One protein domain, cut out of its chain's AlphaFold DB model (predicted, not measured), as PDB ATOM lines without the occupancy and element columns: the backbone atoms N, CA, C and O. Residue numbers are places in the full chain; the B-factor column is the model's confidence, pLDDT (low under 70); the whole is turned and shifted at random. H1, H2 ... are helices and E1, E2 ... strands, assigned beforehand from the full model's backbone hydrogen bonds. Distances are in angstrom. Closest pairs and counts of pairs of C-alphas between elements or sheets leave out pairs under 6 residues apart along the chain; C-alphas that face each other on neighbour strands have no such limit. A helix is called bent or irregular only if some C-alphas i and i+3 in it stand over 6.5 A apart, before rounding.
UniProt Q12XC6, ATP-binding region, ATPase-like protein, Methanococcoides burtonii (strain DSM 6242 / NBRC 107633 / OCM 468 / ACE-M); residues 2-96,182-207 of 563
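AT A GLANCE: This is residues 2 to 96 and 182 to 207 of the 563 residues of the protein "ATP-binding region, ATPase-like protein" of Methanococcoides burtonii (strain DSM 6242 / NBRC 107633 / OCM 468 / ACE-M) (UniProt Q12XC6). A strongly twisted slab of four parallel strands makes the core, with helices over both faces: H1 and the long H3 cover one face, and H2 covers the other. H3 crosses its face slantwise over E3, and its last residues, 199 to 207, stick out from a compact body. The printed part has 121 residues, with three named helices and four named strands in the order E1 H1 E2 H2 E3 E4 H3; the strands lie side by side as E2 E1 E3 E4, and the class is mixed, helices and strands. The whole is compact, with a radius of gyration of the C-alphas of 14.5 A and spans of 48 by 35 by 28 A.

IN THESE COORDINATES: The printed part begins at Ile 2. E1 is residues 5 to 10, 16.5 A from first to last C-alpha, with C-alpha 5 at (0.383, 32.907, 15.933). H1 follows by a tight link as residues 11 to 22, 16.9 A long; it is irregular, with C-alphas 12 and 15 standing 7.9 A apart. E2 is residues 30 to 35, 15.5 A long. H2 is residues 50 to 59, 14.0 A long, with C-alpha 50 at (-2.405, 47.075, 26.648). E3 is residues 66 to 70, 13.0 A long, and E4 is residues 87 to 91, 12.7 A long. After the cut, H3 is residues 182 to 207, 37.3 A long, and ends with C-alpha 207 at (-9.087, 14.037, 27.834).

HOW THE PARTS SIT: In the sheet, E2 and E4 are the edge strands, and E1 and E3 are inner strands. E2 and E1 are parallel at 31 degrees, with N 7 and O 31 at 2.8 A and N 33 and O 7 at 2.9 A, both within hydrogen-bond range. E1 and E3 are parallel at 20 degrees, with N 8 and O 67 at 2.8 A. E3 and E4 are parallel at 23 degrees, with N 88 and O 66 at 2.8 A. E1, H1 and E2 form a strand-helix-strand unit, two parallel neighbour strands joined through a helix, with a right-handed crossover. E2, H2 and E3 form a split unit, with E1 between its two strands, and its crossover is right-handed too. H1 is on the sheet at a height of 8.3 A, over E2 and E1, and runs along the strands, at 7 degrees to E2 on the local plane; its closest C-alphas to E2 are those of Glu 11 and Ser 34, 5.4 A apart. H3 is on the same face, at a height of 9.7 A, over E3 and slantwise to it at 44 degrees on the local plane. The closest C-alphas of E4 and H3 are those of His 90 and Ile 190, 7.5 A apart. H1 and H3 only just touch, with 3 pairs of C-alphas within 8 A, made by residues 16 to 20 of H1 and 183 to 184 of H3; the closest are those of Ile 20 and Lys 184, 6.0 A apart, and the lines are about perpendicular at 74 degrees. H2 is on the opposite face at a height of 9.2 A, over E1 and slantwise to it at 44 degrees on the local plane; the closest C-alphas of E2 and H2 are those of Ile 33 and Ser 56, 7.4 A apart. H2 is apart from H1 and from H3. In H2 and H3 every O i to N i+4 pair is within hydrogen-bond range; in H1 it is 6 of 8.

THE WHOLE: The two C-alphas farthest apart are those of Leu 41 and Asn 207, at 49.4 A. Without residues 199 to 207, which stand free, the body spans 40 by 32 by 24 A. Residues 97 to 181 are not printed, and C-alphas 96 and 182 are 11.6 A apart across the cut. The links E2 to H2 and E3 to E4 are long, with 14 and 16 residues. The mean pLDDT of the printed part is 71.4; it is under 70 in residues 2 to 3, 36 to 64, 73 to 86 and 198 to 207 of this model.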
ATOM      1  N   ILE A   2      -6.968  29.742   9.283       45.62
ATOM      2  CA  ILE A   2      -5.572  29.341   9.506       45.62
ATOM      3  C   ILE A   2      -5.205  29.834  10.905       45.62
ATOM      4  O   ILE A   2      -5.433  31.002  11.205       45.62
ATOM      5  N   ASP A   3      -4.709  28.937  11.755       61.78
ATOM      6  CA  ASP A   3      -4.230  29.263  13.100       61.78
ATOM      7  C   ASP A   3      -2.913  30.047  12.960       61.78
ATOM      8  O   ASP A   3      -1.855  29.459  12.724       61.78
ATOM      9  N   LYS A   4      -3.019  31.383  12.962       70.50
ATOM     10  CA  LYS A   4      -1.885  32.314  12.922       70.50
ATOM     11  C   LYS A   4      -1.485  32.658  14.354       70.50
ATOM     12  O   LYS A   4      -2.316  33.120  15.135       70.50
ATOM     13  N   MET A   5      -0.212  32.471  14.671       80.25
ATOM     14  CA  MET A   5       0.383  32.907  15.933       80.25
ATOM     15  C   MET A   5       1.002  34.289  15.735       80.25
ATOM     16  O   MET A   5       1.710  34.506  14.757       80.25
ATOM     17  N   CYS A   6       0.782  35.215  16.661       85.50
ATOM     18  CA  CYS A   6       1.527  36.469  16.690       85.50
ATOM     19  C   CYS A   6       2.704  36.368  17.669       85.50
ATOM     20  O   CYS A   6       2.510  36.041  18.841       85.50
ATOM     21  N   LEU A   7       3.915  36.654  17.192       86.75
ATOM     22  CA  LEU A   7       5.126  36.773  18.000       86.75
ATOM     23  C   LEU A   7       5.414  38.260  18.217       86.75
ATOM     24  O   LEU A   7       5.739  38.977  17.274       86.75
ATOM     25  N   LEU A   8       5.256  38.726  19.451       85.12
ATOM     26  CA  LEU A   8       5.447  40.119  19.825       85.12
ATOM     27  C   LEU A   8       6.862  40.295  20.379       85.12
ATOM     28  O   LEU A   8       7.213  39.670  21.385       85.12
ATOM     29  N   VAL A   9       7.661  41.134  19.719       85.50
ATOM     30  CA  VAL A   9       9.074  41.364  20.055       85.50
ATOM     31  C   VAL A   9       9.408  42.855  20.168       85.50
ATOM     32  O   VAL A   9       8.712  43.693  19.588       85.50
ATOM     33  N   PRO A  10      10.480  43.212  20.895       81.94
ATOM     34  CA  PRO A  10      11.000  44.573  20.919       81.94
ATOM     35  C   PRO A  10      11.486  45.084  19.561       81.94
ATOM     36  O   PRO A  10      12.165  44.370  18.824       81.94
ATOM     37  N   GLU A  11      11.258  46.375  19.299       77.94
ATOM     38  CA  GLU A  11      11.755  47.091  18.107       77.94
ATOM     39  C   GLU A  11      13.261  46.926  17.828       77.94
ATOM     40  O   GLU A  11      13.691  47.043  16.682       77.94
ATOM     41  N   GLY A  12      14.077  46.660  18.851       79.81
ATOM     42  CA  GLY A  12      15.528  46.490  18.709       79.81
ATOM     43  C   GLY A  12      16.010  45.146  18.188       79.81
ATOM     44  O   GLY A  12      17.211  45.006  17.974       79.81
ATOM     45  N   ILE A  13      15.107  44.174  18.043       84.81
ATOM     46  CA  ILE A  13      15.392  42.846  17.479       84.81
ATOM     47  C   ILE A  13      14.412  42.489  16.352       84.81
ATOM     48  O   ILE A  13      14.277  41.322  15.971       84.81
ATOM     49  N   ILE A  14      13.658  43.481  15.858       88.25
ATOM     50  CA  ILE A  14      12.558  43.258  14.918       88.25
ATOM     51  C   ILE A  14      13.068  42.731  13.577       88.25
ATOM     52  O   ILE A  14      12.515  41.759  13.078       88.25
ATOM     53  N   ARG A  15      14.165  43.287  13.038       88.38
ATOM     54  CA  ARG A  15      14.696  42.904  11.719       88.38
ATOM     55  C   ARG A  15      15.318  41.511  11.741       88.38
ATOM     56  O   ARG A  15      15.123  40.736  10.808       88.38
ATOM     57  N   GLU A  16      16.022  41.176  12.819       90.88
ATOM     58  CA  GLU A  16      16.533  39.832  13.090       90.88
ATOM     59  C   GLU A  16      15.375  38.831  13.175       90.88
ATOM     60  O   GLU A  16      15.419  37.777  12.542       90.88
ATOM     61  N   THR A  17      14.315  39.175  13.915       88.81
ATOM     62  CA  THR A  17      13.142  38.311  14.105       88.81
ATOM     63  C   THR A  17      12.360  38.117  12.805       88.81
ATOM     64  O   THR A  17      12.031  36.982  12.470       88.81
ATOM     65  N   GLU A  18      12.094  39.185  12.049       89.88
ATOM     66  CA  GLU A  18      11.438  39.137  10.733       89.88
ATOM     67  C   GLU A  18      12.232  38.262   9.757       89.88
ATOM     68  O   GLU A  18      11.675  37.336   9.169       89.88
ATOM     69  N   TYR A  19      13.552  38.462   9.657       89.44
ATOM     70  CA  TYR A  19      14.419  37.626   8.823       89.44
ATOM     71  C   TYR A  19      14.384  36.145   9.233       89.44
ATOM     72  O   TYR A  19      14.315  35.255   8.380       89.44
ATOM     73  N   ILE A  20      14.418  35.860  10.537       89.50
ATOM     74  CA  ILE A  20      14.342  34.496  11.073       89.50
ATOM     75  C   ILE A  20      12.977  33.856  10.784       89.50
ATOM     76  O   ILE A  20      12.928  32.672  10.450       89.50
ATOM     77  N   VAL A  21      11.884  34.617  10.874       87.12
ATOM     78  CA  VAL A  21      10.523  34.142  10.585       87.12
ATOM     79  C   VAL A  21      10.321  33.872   9.094       87.12
ATOM     80  O   VAL A  21       9.899  32.773   8.733       87.12
ATOM     81  N   ASP A  22      10.714  34.800   8.221       85.69
ATOM     82  CA  ASP A  22      10.573  34.656   6.767       85.69
ATOM     83  C   ASP A  22      11.460  33.541   6.182       85.69
ATOM     84  O   ASP A  22      11.089  32.877   5.208       85.69
ATOM     85  N   SER A  23      12.638  33.303   6.771       83.12
ATOM     86  CA  SER A  23      13.598  32.298   6.287       83.12
ATOM     87  C   SER A  23      13.327  30.865   6.771       83.12
ATOM     88  O   SER A  23      14.019  29.937   6.339       83.12
ATOM     89  N   ASN A  24      12.332  30.642   7.641       80.06
ATOM     90  CA  ASN A  24      12.173  29.380   8.362       80.06
ATOM     91  C   ASN A  24      10.791  28.731   8.197       80.06
ATOM     92  O   ASN A  24       9.748  29.291   8.532       80.06
ATOM     93  N   ALA A  25      10.781  27.464   7.777       77.19
ATOM     94  CA  ALA A  25       9.559  26.682   7.617       77.19
ATOM     95  C   ALA A  25       8.779  26.463   8.932       77.19
ATOM     96  O   ALA A  25       7.564  26.258   8.870       77.19
ATOM     97  N   LEU A  26       9.441  26.525  10.096       74.44
ATOM     98  CA  LEU A  26       8.789  26.451  11.412       74.44
ATOM     99  C   LEU A  26       7.866  27.649  11.678       74.44
ATOM    100  O   LEU A  26       6.825  27.491  12.310       74.44
ATOM    101  N   PHE A  27       8.197  28.824  11.139       81.00
ATOM    102  CA  PHE A  27       7.482  30.075  11.392       81.00
ATOM    103  C   PHE A  27       6.471  30.446  10.294       81.00
ATOM    104  O   PHE A  27       5.921  31.540  10.290       81.00
ATOM    105  N   LYS A  28       6.127  29.507   9.404       73.31
ATOM    106  CA  LYS A  28       5.258  29.721   8.228       73.31
ATOM    107  C   LYS A  28       3.861  30.318   8.508       73.31
ATOM    108  O   LYS A  28       3.237  30.837   7.586       73.31
ATOM    109  N   ASN A  29       3.363  30.223   9.743       76.00
ATOM    110  CA  ASN A  29       2.099  30.827  10.196       76.00
ATOM    111  C   ASN A  29       2.307  31.801  11.379       76.00
ATOM    112  O   ASN A  29       1.374  32.029  12.153       76.00
ATOM    113  N   VAL A  30       3.520  32.327  11.562       83.56
ATOM    114  CA  VAL A  30       3.844  33.307  12.603       83.56
ATOM    115  C   VAL A  30       3.901  34.699  11.982       83.56
ATOM    116  O   VAL A  30       4.671  34.937  11.061       83.56
ATOM    117  N   ASN A  31       3.097  35.621  12.505       85.75
ATOM    118  CA  ASN A  31       3.225  37.047  12.222       85.75
ATOM    119  C   ASN A  31       4.116  37.675  13.298       85.75
ATOM    120  O   ASN A  31       3.845  37.502  14.487       85.75
ATOM    121  N   VAL A  32       5.138  38.433  12.905       86.12
ATOM    122  CA  VAL A  32       5.914  39.243  13.854       86.12
ATOM    123  C   VAL A  32       5.188  40.568  14.083       86.12
ATOM    124  O   VAL A  32       4.756  41.216  13.131       86.12
ATOM    125  N   ILE A  33       5.032  40.968  15.344       84.12
ATOM    126  CA  ILE A  33       4.530  42.288  15.731       84.12
ATOM    127  C   ILE A  33       5.618  42.991  16.533       84.12
ATOM    128  O   ILE A  33       6.066  42.505  17.572       84.12
ATOM    129  N   SER A  34       5.991  44.175  16.069       81.06
ATOM    130  CA  SER A  34       6.871  45.071  16.803       81.06
ATOM    131  C   SER A  34       6.122  45.754  17.946       81.06
ATOM    132  O   SER A  34       5.068  46.352  17.721       81.06
ATOM    133  N   ILE A  35       6.671  45.708  19.161       74.31
ATOM    134  CA  ILE A  35       6.220  46.548  20.276       74.31
ATOM    135  C   ILE A  35       7.221  47.693  20.491       74.31
ATOM    136  O   ILE A  35       8.418  47.426  20.663       74.31
ATOM    137  N   PRO A  36       6.749  48.953  20.558       67.38
ATOM    138  CA  PRO A  36       7.558  50.063  21.037       67.38
ATOM    139  C   PRO A  36       7.754  49.920  22.550       67.38
ATOM    140  O   PRO A  36       6.848  50.180  23.344       67.38
ATOM    141  N   PHE A  37       8.947  49.494  22.951       62.41
ATOM    142  CA  PHE A  37       9.411  49.615  24.329       62.41
ATOM    143  C   PHE A  37      10.066  50.991  24.451       62.41
ATOM    144  O   PHE A  37      11.185  51.188  23.985       62.41
ATOM    145  N   THR A  38       9.313  51.956  24.978       53.34
ATOM    146  CA  THR A  38       9.733  53.358  25.091       53.34
ATOM    147  C   THR A  38      10.962  53.519  25.980       53.34
ATOM    148  O   THR A  38      11.033  52.927  27.054       53.34
ATOM    149  N   ASP A  39      11.893  54.329  25.480       52.06
ATOM    150  CA  ASP A  39      13.110  54.881  26.078       52.06
ATOM    151  C   ASP A  39      13.615  54.277  27.397       52.06
ATOM    152  O   ASP A  39      13.099  54.546  28.482       52.06
ATOM    153  N   LEU A  40      14.786  53.630  27.302       45.88
ATOM    154  CA  LEU A  40      15.667  53.167  28.396       45.88
ATOM    155  C   LEU A  40      15.988  54.224  29.485       45.88
ATOM    156  O   LEU A  40      16.641  53.909  30.480       45.88
ATOM    157  N   LEU A  41      15.576  55.479  29.290       49.81
ATOM    158  CA  LEU A  41      15.858  56.638  30.135       49.81
ATOM    159  C   LEU A  41      14.597  57.243  30.789       49.81
ATOM    160  O   LEU A  41      14.733  58.032  31.729       49.81
ATOM    161  N   GLU A  42      13.382  56.874  30.363       47.62
ATOM    162  CA  GLU A  42      12.137  57.405  30.933       47.62
ATOM    163  C   GLU A  42      11.573  56.509  32.051       47.62
ATOM    164  O   GLU A  42      10.814  55.568  31.830       47.62
ATOM    165  N   GLN A  43      11.858  56.873  33.306       41.53
ATOM    166  CA  GLN A  43      11.329  56.191  34.505       41.53
ATOM    167  C   GLN A  43       9.797  56.293  34.698       41.53
ATOM    168  O   GLN A  43       9.276  55.771  35.681       41.53
ATOM    169  N   ASN A  44       9.080  56.954  33.783       40.69
ATOM    170  CA  ASN A  44       7.629  57.169  33.823       40.69
ATOM    171  C   ASN A  44       6.883  56.435  32.692       40.69
ATOM    172  O   ASN A  44       5.782  56.837  32.322       40.69
ATOM    173  N   CYS A  45       7.448  55.355  32.144       41.66
ATOM    174  CA  CYS A  45       6.682  54.490  31.256       41.66
ATOM    175  C   CYS A  45       5.592  53.744  32.045       41.66
ATOM    176  O   CYS A  45       5.853  52.714  32.674       41.66
ATOM    177  N   ASP A  46       4.354  54.238  31.966       44.62
ATOM    178  CA  ASP A  46       3.175  53.441  32.299       44.62
ATOM    179  C   ASP A  46       3.233  52.116  31.515       44.62
ATOM    180  O   ASP A  46       3.504  52.102  30.314       44.62
ATOM    181  N   CYS A  47       3.025  51.015  32.243       51.66
ATOM    182  CA  CYS A  47       3.027  49.606  31.820       51.66
ATOM    183  C   CYS A  47       2.706  49.392  30.332       51.66
ATOM    184  O   CYS A  47       1.697  49.934  29.879       51.66
ATOM    185  N   VAL A  48       3.479  48.542  29.621       54.09
ATOM    186  CA  VAL A  48       3.364  48.289  28.160       54.09
ATOM    187  C   VAL A  48       1.902  48.344  27.713       54.09
ATOM    188  O   VAL A  48       1.119  47.443  28.020       54.09
ATOM    189  N   ASN A  49       1.534  49.454  27.068       55.16
ATOM    190  CA  ASN A  49       0.149  49.914  27.046       55.16
ATOM    191  C   ASN A  49      -0.756  48.865  26.387       55.16
ATOM    192  O   ASN A  49      -0.715  48.681  25.173       55.16
ATOM    193  N   CYS A  50      -1.590  48.173  27.173       53.34
ATOM    194  CA  CYS A  50      -2.405  47.075  26.648       53.34
ATOM    195  C   CYS A  50      -3.297  47.496  25.474       53.34
ATOM    196  O   CYS A  50      -3.571  46.658  24.622       53.34
ATOM    197  N   GLY A  51      -3.687  48.773  25.380       54.03
ATOM    198  CA  GLY A  51      -4.427  49.293  24.231       54.03
ATOM    199  C   GLY A  51      -3.643  49.230  22.915       54.03
ATOM    200  O   GLY A  51      -4.237  48.940  21.881       54.03
ATOM    201  N   SER A  52      -2.316  49.425  22.930       58.12
ATOM    202  CA  SER A  52      -1.484  49.314  21.721       58.12
ATOM    203  C   SER A  52      -1.224  47.857  21.333       58.12
ATOM    204  O   SER A  52      -1.303  47.524  20.153       58.12
ATOM    205  N   ILE A  53      -1.011  46.960  22.306       62.88
ATOM    206  CA  ILE A  53      -0.957  45.509  22.055       62.88
ATOM    207  C   ILE A  53      -2.287  45.027  21.463       62.88
ATOM    208  O   ILE A  53      -2.293  44.332  20.450       62.88
ATOM    209  N   GLN A  54      -3.414  45.420  22.060       61.94
ATOM    210  CA  GLN A  54      -4.746  45.025  21.614       61.94
ATOM    211  C   GLN A  54      -5.048  45.535  20.200       61.94
ATOM    212  O   GLN A  54      -5.427  44.741  19.344       61.94
ATOM    213  N   GLN A  55      -4.792  46.816  19.913       63.56
ATOM    214  CA  GLN A  55      -4.975  47.387  18.575       63.56
ATOM    215  C   GLN A  55      -4.103  46.681  17.518       63.56
ATOM    216  O   GLN A  55      -4.553  46.453  16.392       63.56
ATOM    217  N   SER A  56      -2.878  46.282  17.875       65.12
ATOM    218  CA  SER A  56      -1.989  45.502  17.002       65.12
ATOM    219  C   SER A  56      -2.467  44.059  16.791       65.12
ATOM    220  O   SER A  56      -2.385  43.548  15.676       65.12
ATOM    221  N   LEU A  57      -3.017  43.397  17.815       67.06
ATOM    222  CA  LEU A  57      -3.586  42.047  17.694       67.06
ATOM    223  C   LEU A  57      -4.876  42.036  16.856       67.06
ATOM    224  O   LEU A  57      -5.015  41.197  15.963       67.06
ATOM    225  N   GLU A  58      -5.779  42.992  17.094       65.50
ATOM    226  CA  GLU A  58      -7.042  43.160  16.361       65.50
ATOM    227  C   GLU A  58      -6.809  43.475  14.874       65.50
ATOM    228  O   GLU A  58      -7.510  42.945  14.010       65.50
ATOM    229  N   SER A  59      -5.793  44.286  14.552       61.72
ATOM    230  CA  SER A  59      -5.429  44.611  13.163       61.72
ATOM    231  C   SER A  59      -4.653  43.504  12.431       61.72
ATOM    232  O   SER A  59      -4.620  43.508  11.201       61.72
ATOM    233  N   SER A  60      -4.087  42.529  13.152       61.66
ATOM    234  CA  SER A  60      -3.248  41.452  12.587       61.66
ATOM    235  C   SER A  60      -3.981  40.122  12.337       61.66
ATOM    236  O   SER A  60      -3.341  39.127  11.994       61.66
ATOM    237  N   GLU A  61      -5.307  40.076  12.524       60.75
ATOM    238  CA  GLU A  61      -6.145  38.856  12.504       60.75
ATOM    239  C   GLU A  61      -5.745  37.771  13.538       60.75
ATOM    240  O   GLU A  61      -6.178  36.618  13.441       60.75
ATOM    241  N   CYS A  62      -4.936  38.110  14.547       62.19
ATOM    242  CA  CYS A  62      -4.414  37.171  15.550       62.19
ATOM    243  C   CYS A  62      -5.391  36.975  16.722       62.19
ATOM    244  O   CYS A  62      -5.109  37.332  17.863       62.19
ATOM    245  N   PHE A  63      -6.553  36.379  16.445       55.09
ATOM    246  CA  PHE A  63      -7.645  36.250  17.421       55.09
ATOM    247  C   PHE A  63      -7.437  35.198  18.530       55.09
ATOM    248  O   PHE A  63      -8.226  35.174  19.473       55.09
ATOM    249  N   TYR A  64      -6.430  34.315  18.427       59.47
ATOM    250  CA  TYR A  64      -6.360  33.107  19.273       59.47
ATOM    251  C   TYR A  64      -4.993  32.775  19.895       59.47
ATOM    252  O   TYR A  64      -4.968  32.009  20.856       59.47
ATOM    253  N   ARG A  65      -3.866  33.314  19.400       75.44
ATOM    254  CA  ARG A  65      -2.520  33.025  19.938       75.44
ATOM    255  C   ARG A  65      -1.562  34.207  19.808       75.44
ATOM    256  O   ARG A  65      -1.217  34.605  18.697       75.44
ATOM    257  N   ALA A  66      -1.071  34.699  20.942       78.56
ATOM    258  CA  ALA A  66      -0.053  35.740  21.028       78.56
ATOM    259  C   ALA A  66       1.042  35.351  22.035       78.56
ATOM    260  O   ALA A  66       0.729  34.978  23.166       78.56
ATOM    261  N   LEU A  67       2.315  35.466  21.649       84.50
ATOM    262  CA  LEU A  67       3.473  35.250  22.522       84.50
ATOM    263  C   LEU A  67       4.341  36.505  22.563       84.50
ATOM    264  O   LEU A  67       4.908  36.895  21.550       84.50
ATOM    265  N   LEU A  68       4.459  37.107  23.742       84.06
ATOM    266  CA  LEU A  68       5.299  38.271  24.005       84.06
ATOM    267  C   LEU A  68       6.649  37.853  24.595       84.06
ATOM    268  O   LEU A  68       6.674  37.268  25.677       84.06
ATOM    269  N   ILE A  69       7.749  38.189  23.918       84.75
ATOM    270  CA  ILE A  69       9.114  38.061  24.451       84.75
ATOM    271  C   ILE A  69       9.514  39.383  25.116       84.75
ATOM    272  O   ILE A  69       9.352  40.449  24.522       84.75
ATOM    273  N   HIS A  70      10.027  39.326  26.347       82.69
ATOM    274  CA  HIS A  70      10.449  40.507  27.107       82.69
ATOM    275  C   HIS A  70      11.619  40.202  28.060       82.69
ATOM    276  O   HIS A  70      11.808  39.055  28.460       82.69
ATOM    277  N   GLY A  71      12.367  41.234  28.457       79.25
ATOM    278  CA  GLY A  71      13.453  41.160  29.447       79.25
ATOM    279  C   GLY A  71      13.257  42.146  30.600       79.25
ATOM    280  O   GLY A  71      12.178  42.730  30.740       79.25
ATOM    281  N   SER A  72      14.294  42.354  31.418       73.50
ATOM    282  CA  SER A  72      14.294  43.387  32.470       73.50
ATOM    283  C   SER A  72      14.385  44.817  31.923       73.50
ATOM    284  O   SER A  72      14.046  45.766  32.628       73.50
ATOM    285  N   GLU A  73      14.778  44.975  30.659       69.44
ATOM    286  CA  GLU A  73      14.824  46.251  29.939       69.44
ATOM    287  C   GLU A  73      13.429  46.734  29.495       69.44
ATOM    288  O   GLU A  73      13.280  47.834  28.966       69.44
ATOM    289  N   CYS A  74      12.393  45.914  29.696       67.12
ATOM    290  CA  CYS A  74      11.009  46.222  29.360       67.12
ATOM    291  C   CYS A  74      10.246  46.833  30.557       67.12
ATOM    292  O   CYS A  74      10.439  46.393  31.693       67.12
ATOM    293  N   PRO A  75       9.285  47.755  30.335       65.38
ATOM    294  CA  PRO A  75       8.347  48.187  31.368       65.38
ATOM    295  C   PRO A  75       7.532  47.005  31.923       65.38
ATOM    296  O   PRO A  75       7.292  46.026  31.207       65.38
ATOM    297  N   PRO A  76       7.044  47.087  33.175       62.62
ATOM    298  CA  PRO A  76       6.285  46.006  33.798       62.62
ATOM    299  C   PRO A  76       5.021  45.656  33.000       62.62
ATOM    300  O   PRO A  76       4.265  46.529  32.570       62.62
ATOM    301  N   ILE A  77       4.773  44.356  32.828       65.31
ATOM    302  CA  ILE A  77       3.649  43.829  32.045       65.31
ATOM    303  C   ILE A  77       2.483  43.491  32.979       65.31
ATOM    304  O   ILE A  77       2.586  42.604  33.827       65.31
ATOM    305  N   ILE A  78       1.341  44.151  32.778       59.69
ATOM    306  CA  ILE A  78       0.085  43.861  33.483       59.69
ATOM    307  C   ILE A  78      -0.896  43.235  32.488       59.69
ATOM    308  O   ILE A  78      -1.279  43.870  31.513       59.69
ATOM    309  N   LYS A  79      -1.330  41.990  32.722       61.00
ATOM    310  CA  LYS A  79      -2.319  41.324  31.852       61.00
ATOM    311  C   LYS A  79      -3.737  41.795  32.188       61.00
ATOM    312  O   LYS A  79      -4.176  41.636  33.328       61.00
ATOM    313  N   SER A  80      -4.471  42.318  31.202       55.47
ATOM    314  CA  SER A  80      -5.891  42.651  31.381       55.47
ATOM    315  C   SER A  80      -6.747  41.381  31.577       55.47
ATOM    316  O   SER A  80      -6.340  40.292  31.154       55.47
ATOM    317  N   PRO A  81      -7.946  41.480  32.187       53.97
ATOM    318  CA  PRO A  81      -8.878  40.353  32.282       53.97
ATOM    319  C   PRO A  81      -9.305  39.800  30.915       53.97
ATOM    320  O   PRO A  81      -9.573  38.608  30.807       53.97
ATOM    321  N   GLU A  82      -9.336  40.656  29.893       51.69
ATOM    322  CA  GLU A  82      -9.786  40.360  28.527       51.69
ATOM    323  C   GLU A  82      -8.700  39.656  27.693       51.69
ATOM    324  O   GLU A  82      -9.012  38.863  26.813       51.69
ATOM    325  N   CYS A  83      -7.418  39.862  28.021       55.12
ATOM    326  CA  CYS A  83      -6.284  39.163  27.402       55.12
ATOM    327  C   CYS A  83      -6.001  37.768  28.004       55.12
ATOM    328  O   CYS A  83      -5.057  37.087  27.579       55.12
ATOM    329  N   LYS A  84      -6.767  37.328  29.016       54.16
ATOM    330  CA  LYS A  84      -6.579  36.017  29.661       54.16
ATOM    331  C   LYS A  84      -6.846  34.878  28.673       54.16
ATOM    332  O   LYS A  84      -7.924  34.788  28.102       54.16
ATOM    333  N   GLY A  85      -5.865  33.988  28.524       59.12
ATOM    334  CA  GLY A  85      -5.938  32.824  27.631       59.12
ATOM    335  C   GLY A  85      -5.530  33.086  26.176       59.12
ATOM    336  O   GLY A  85      -5.498  32.139  25.402       59.12
ATOM    337  N   ILE A  86      -5.197  34.332  25.808       68.06
ATOM    338  CA  ILE A  86      -4.738  34.691  24.450       68.06
ATOM    339  C   ILE A  86      -3.269  35.145  24.465       68.06
ATOM    340  O   ILE A  86      -2.498  34.761  23.585       68.06
ATOM    341  N   LEU A  87      -2.869  35.942  25.471       73.50
ATOM    342  CA  LEU A  87      -1.520  36.508  25.581       73.50
ATOM    343  C   LEU A  87      -0.615  35.712  26.538       73.50
ATOM    344  O   LEU A  87      -0.645  35.876  27.768       73.50
ATOM    345  N   HIS A  88       0.256  34.901  25.954       77.62
ATOM    346  CA  HIS A  88       1.372  34.249  26.628       77.62
ATOM    347  C   HIS A  88       2.598  35.174  26.653       77.62
ATOM    348  O   HIS A  88       2.729  36.101  25.856       77.62
ATOM    349  N   THR A  89       3.481  34.959  27.625       80.50
ATOM    350  CA  THR A  89       4.630  35.828  27.919       80.50
ATOM    351  C   THR A  89       5.835  34.957  28.234       80.50
ATOM    352  O   THR A  89       5.748  34.145  29.156       80.50
ATOM    353  N   HIS A  90       6.929  35.133  27.498       85.25
ATOM    354  CA  HIS A  90       8.230  34.539  27.784       85.25
ATOM    355  C   HIS A  90       9.152  35.650  28.299       85.25
ATOM    356  O   HIS A  90       9.542  36.541  27.544       85.25
ATOM    357  N   GLY A  91       9.431  35.616  29.601       82.12
ATOM    358  CA  GLY A  91      10.293  36.582  30.273       82.12
ATOM    359  C   GLY A  91      11.705  36.038  30.433       82.12
ATOM    360  O   GLY A  91      11.874  34.920  30.913       82.12
ATOM    361  N   MET A  92      12.691  36.845  30.059       84.88
ATOM    362  CA  MET A  92      14.124  36.590  30.235       84.88
ATOM    363  C   MET A  92      14.692  37.555  31.288       84.88
ATOM    364  O   MET A  92      14.054  38.561  31.612       84.88
ATOM    365  N   GLU A  93      15.885  37.290  31.827       83.88
ATOM    366  CA  GLU A  93      16.542  38.273  32.711       83.88
ATOM    367  C   GLU A  93      17.030  39.486  31.907       83.88
ATOM    368  O   GLU A  93      16.898  40.624  32.354       83.88
ATOM    369  N   SER A  94      17.510  39.258  30.685       84.81
ATOM    370  CA  SER A  94      17.912  40.297  29.738       84.81
ATOM    371  C   SER A  94      17.546  39.892  28.314       84.81
ATOM    372  O   SER A  94      17.719  38.737  27.930       84.81
ATOM    373  N   LEU A  95      17.109  40.850  27.497       85.56
ATOM    374  CA  LEU A  95      16.943  40.659  26.049       85.56
ATOM    375  C   LEU A  95      18.269  40.519  25.283       85.56
ATOM    376  O   LEU A  95      18.228  40.296  24.076       85.56
ATOM    377  N   TYR A  96      19.417  40.644  25.962       88.81
ATOM    378  CA  TYR A  96      20.740  40.275  25.441       88.81
ATOM    379  C   TYR A  96      21.108  38.809  25.683       88.81
ATOM    380  O   TYR A  96      22.116  38.323  25.160       88.81
ATOM    381  N   LEU A 182      22.419  31.699  16.312       88.00
ATOM    382  CA  LEU A 182      22.211  31.646  17.767       88.00
ATOM    383  C   LEU A 182      20.872  32.282  18.177       88.00
ATOM    384  O   LEU A 182      20.119  31.677  18.947       88.00
ATOM    385  N   ILE A 183      20.554  33.458  17.621       88.94
ATOM    386  CA  ILE A 183      19.258  34.132  17.825       88.94
ATOM    387  C   ILE A 183      18.134  33.221  17.319       88.94
ATOM    388  O   ILE A 183      17.161  32.971  18.033       88.94
ATOM    389  N   LYS A 184      18.303  32.656  16.117       89.56
ATOM    390  CA  LYS A 184      17.365  31.715  15.502       89.56
ATOM    391  C   LYS A 184      17.106  30.495  16.377       89.56
ATOM    392  O   LYS A 184      15.949  30.228  16.679       89.56
ATOM    393  N   MET A 185      18.150  29.793  16.821       88.75
ATOM    394  CA  MET A 185      18.009  28.597  17.661       88.75
ATOM    395  C   MET A 185      17.245  28.899  18.961       88.75
ATOM    396  O   MET A 185      16.448  28.081  19.424       88.75
ATOM    397  N   ARG A 186      17.454  30.081  19.558       89.56
ATOM    398  CA  ARG A 186      16.739  30.486  20.776       89.56
ATOM    399  C   ARG A 186      15.284  30.860  20.507       89.56
ATOM    400  O   ARG A 186      14.420  30.405  21.250       89.56
ATOM    401  N   LEU A 187      14.990  31.603  19.438       88.12
ATOM    402  CA  LEU A 187      13.608  31.890  19.028       88.12
ATOM    403  C   LEU A 187      12.843  30.608  18.651       88.12
ATOM    404  O   LEU A 187      11.687  30.453  19.043       88.12
ATOM    405  N   GLU A 188      13.489  29.663  17.959       88.19
ATOM    406  CA  GLU A 188      12.944  28.325  17.688       88.19
ATOM    407  C   GLU A 188      12.595  27.598  18.991       88.19
ATOM    408  O   GLU A 188      11.476  27.099  19.121       88.19
ATOM    409  N   ASN A 189      13.500  27.578  19.977       87.31
ATOM    410  CA  ASN A 189      13.246  26.930  21.263       87.31
ATOM    411  C   ASN A 189      12.091  27.592  22.038       87.31
ATOM    412  O   ASN A 189      11.185  26.895  22.485       87.31
ATOM    413  N   ILE A 190      12.073  28.927  22.134       87.50
ATOM    414  CA  ILE A 190      11.018  29.695  22.823       87.50
ATOM    415  C   ILE A 190       9.636  29.398  22.224       87.50
ATOM    416  O   ILE A 190       8.670  29.145  22.952       87.50
ATOM    417  N   VAL A 191       9.530  29.392  20.891       85.06
ATOM    418  CA  VAL A 191       8.267  29.084  20.211       85.06
ATOM    419  C   VAL A 191       7.908  27.604  20.366       85.06
ATOM    420  O   VAL A 191       6.750  27.306  20.648       85.06
ATOM    421  N   HIS A 192       8.865  26.675  20.276       83.06
ATOM    422  CA  HIS A 192       8.611  25.245  20.490       83.06
ATOM    423  C   HIS A 192       8.143  24.909  21.913       83.06
ATOM    424  O   HIS A 192       7.223  24.101  22.064       83.06
ATOM    425  N   GLU A 193       8.729  25.519  22.946       82.12
ATOM    426  CA  GLU A 193       8.304  25.357  24.341       82.12
ATOM    427  C   GLU A 193       6.857  25.821  24.531       82.12
ATOM    428  O   GLU A 193       6.022  25.067  25.040       82.12
ATOM    429  N   HIS A 194       6.531  27.021  24.042       78.75
ATOM    430  CA  HIS A 194       5.171  27.559  24.060       78.75
ATOM    431  C   HIS A 194       4.169  26.633  23.350       78.75
ATOM    432  O   HIS A 194       3.092  26.334  23.876       78.75
ATOM    433  N   ASP A 195       4.537  26.133  22.171       76.88
ATOM    434  CA  ASP A 195       3.691  25.270  21.351       76.88
ATOM    435  C   ASP A 195       3.445  23.900  22.021       76.88
ATOM    436  O   ASP A 195       2.343  23.348  21.938       76.88
ATOM    437  N   CYS A 196       4.433  23.375  22.758       73.38
ATOM    438  CA  CYS A 196       4.294  22.167  23.577       73.38
ATOM    439  C   CYS A 196       3.385  22.383  24.796       73.38
ATOM    440  O   CYS A 196       2.541  21.527  25.080       73.38
ATOM    441  N   ILE A 197       3.515  23.518  25.493       71.00
ATOM    442  CA  ILE A 197       2.662  23.873  26.640       71.00
ATOM    443  C   ILE A 197       1.198  23.980  26.187       71.00
ATOM    444  O   ILE A 197       0.351  23.242  26.694       71.00
ATOM    445  N   SER A 198       0.917  24.780  25.150       66.00
ATOM    446  CA  SER A 198      -0.443  24.979  24.619       66.00
ATOM    447  C   SER A 198      -1.099  23.664  24.164       66.00
ATOM    448  O   SER A 198      -2.274  23.411  24.449       66.00
ATOM    449  N   LYS A 199      -0.344  22.779  23.495       68.12
ATOM    450  CA  LYS A 199      -0.841  21.453  23.083       68.12
ATOM    451  C   LYS A 199      -1.111  20.531  24.272       68.12
ATOM    452  O   LYS A 199      -2.071  19.766  24.224       68.12
ATOM    453  N   THR A 200      -0.305  20.605  25.330       63.97
ATOM    454  CA  THR A 200      -0.468  19.768  26.529       63.97
ATOM    455  C   THR A 200      -1.700  20.176  27.338       63.97
ATOM    456  O   THR A 200      -2.472  19.307  27.742       63.97
ATOM    457  N   GLU A 201      -1.932  21.478  27.518       62.88
ATOM    458  CA  GLU A 201      -3.127  22.004  28.195       62.88
ATOM    459  C   GLU A 201      -4.409  21.631  27.433       62.88
ATOM    460  O   GLU A 201      -5.313  21.016  28.001       62.88
ATOM    461  N   SER A 202      -4.445  21.874  26.117       58.91
ATOM    462  CA  SER A 202      -5.592  21.523  25.269       58.91
ATOM    463  C   SER A 202      -5.879  20.011  25.239       58.91
ATOM    464  O   SER A 202      -7.040  19.589  25.287       58.91
ATOM    465  N   LEU A 203      -4.836  19.172  25.216       60.81
ATOM    466  CA  LEU A 203      -4.983  17.716  25.282       60.81
ATOM    467  C   LEU A 203      -5.531  17.257  26.641       60.81
ATOM    468  O   LEU A 203      -6.336  16.326  26.687       60.81
ATOM    469  N   LYS A 204      -5.123  17.907  27.737       57.78
ATOM    470  CA  LYS A 204      -5.607  17.601  29.086       57.78
ATOM    471  C   LYS A 204      -7.098  17.917  29.227       57.78
ATOM    472  O   LYS A 204      -7.853  17.016  29.587       57.78
ATOM    473  N   GLU A 205      -7.537  19.114  28.829       54.09
ATOM    474  CA  GLU A 205      -8.968  19.472  28.801       54.09
ATOM    475  C   GLU A 205      -9.793  18.507  27.935       54.09
ATOM    476  O   GLU A 205     -10.886  18.082  28.313       54.09
ATOM    477  N   SER A 206      -9.277  18.148  26.754       49.97
ATOM    478  CA  SER A 206      -9.942  17.213  25.842       49.97
ATOM    479  C   SER A 206     -10.090  15.823  26.470       49.97
ATOM    480  O   SER A 206     -11.166  15.227  26.413       49.97
ATOM    481  N   ASN A 207      -9.047  15.322  27.138       50.50
ATOM    482  CA  ASN A 207      -9.087  14.037  27.834       50.50
ATOM    483  C   ASN A 207     -10.039  14.048  29.038       50.50
ATOM    484  O   ASN A 207     -10.778  13.084  29.217       50.50
TER     485      ASN A 207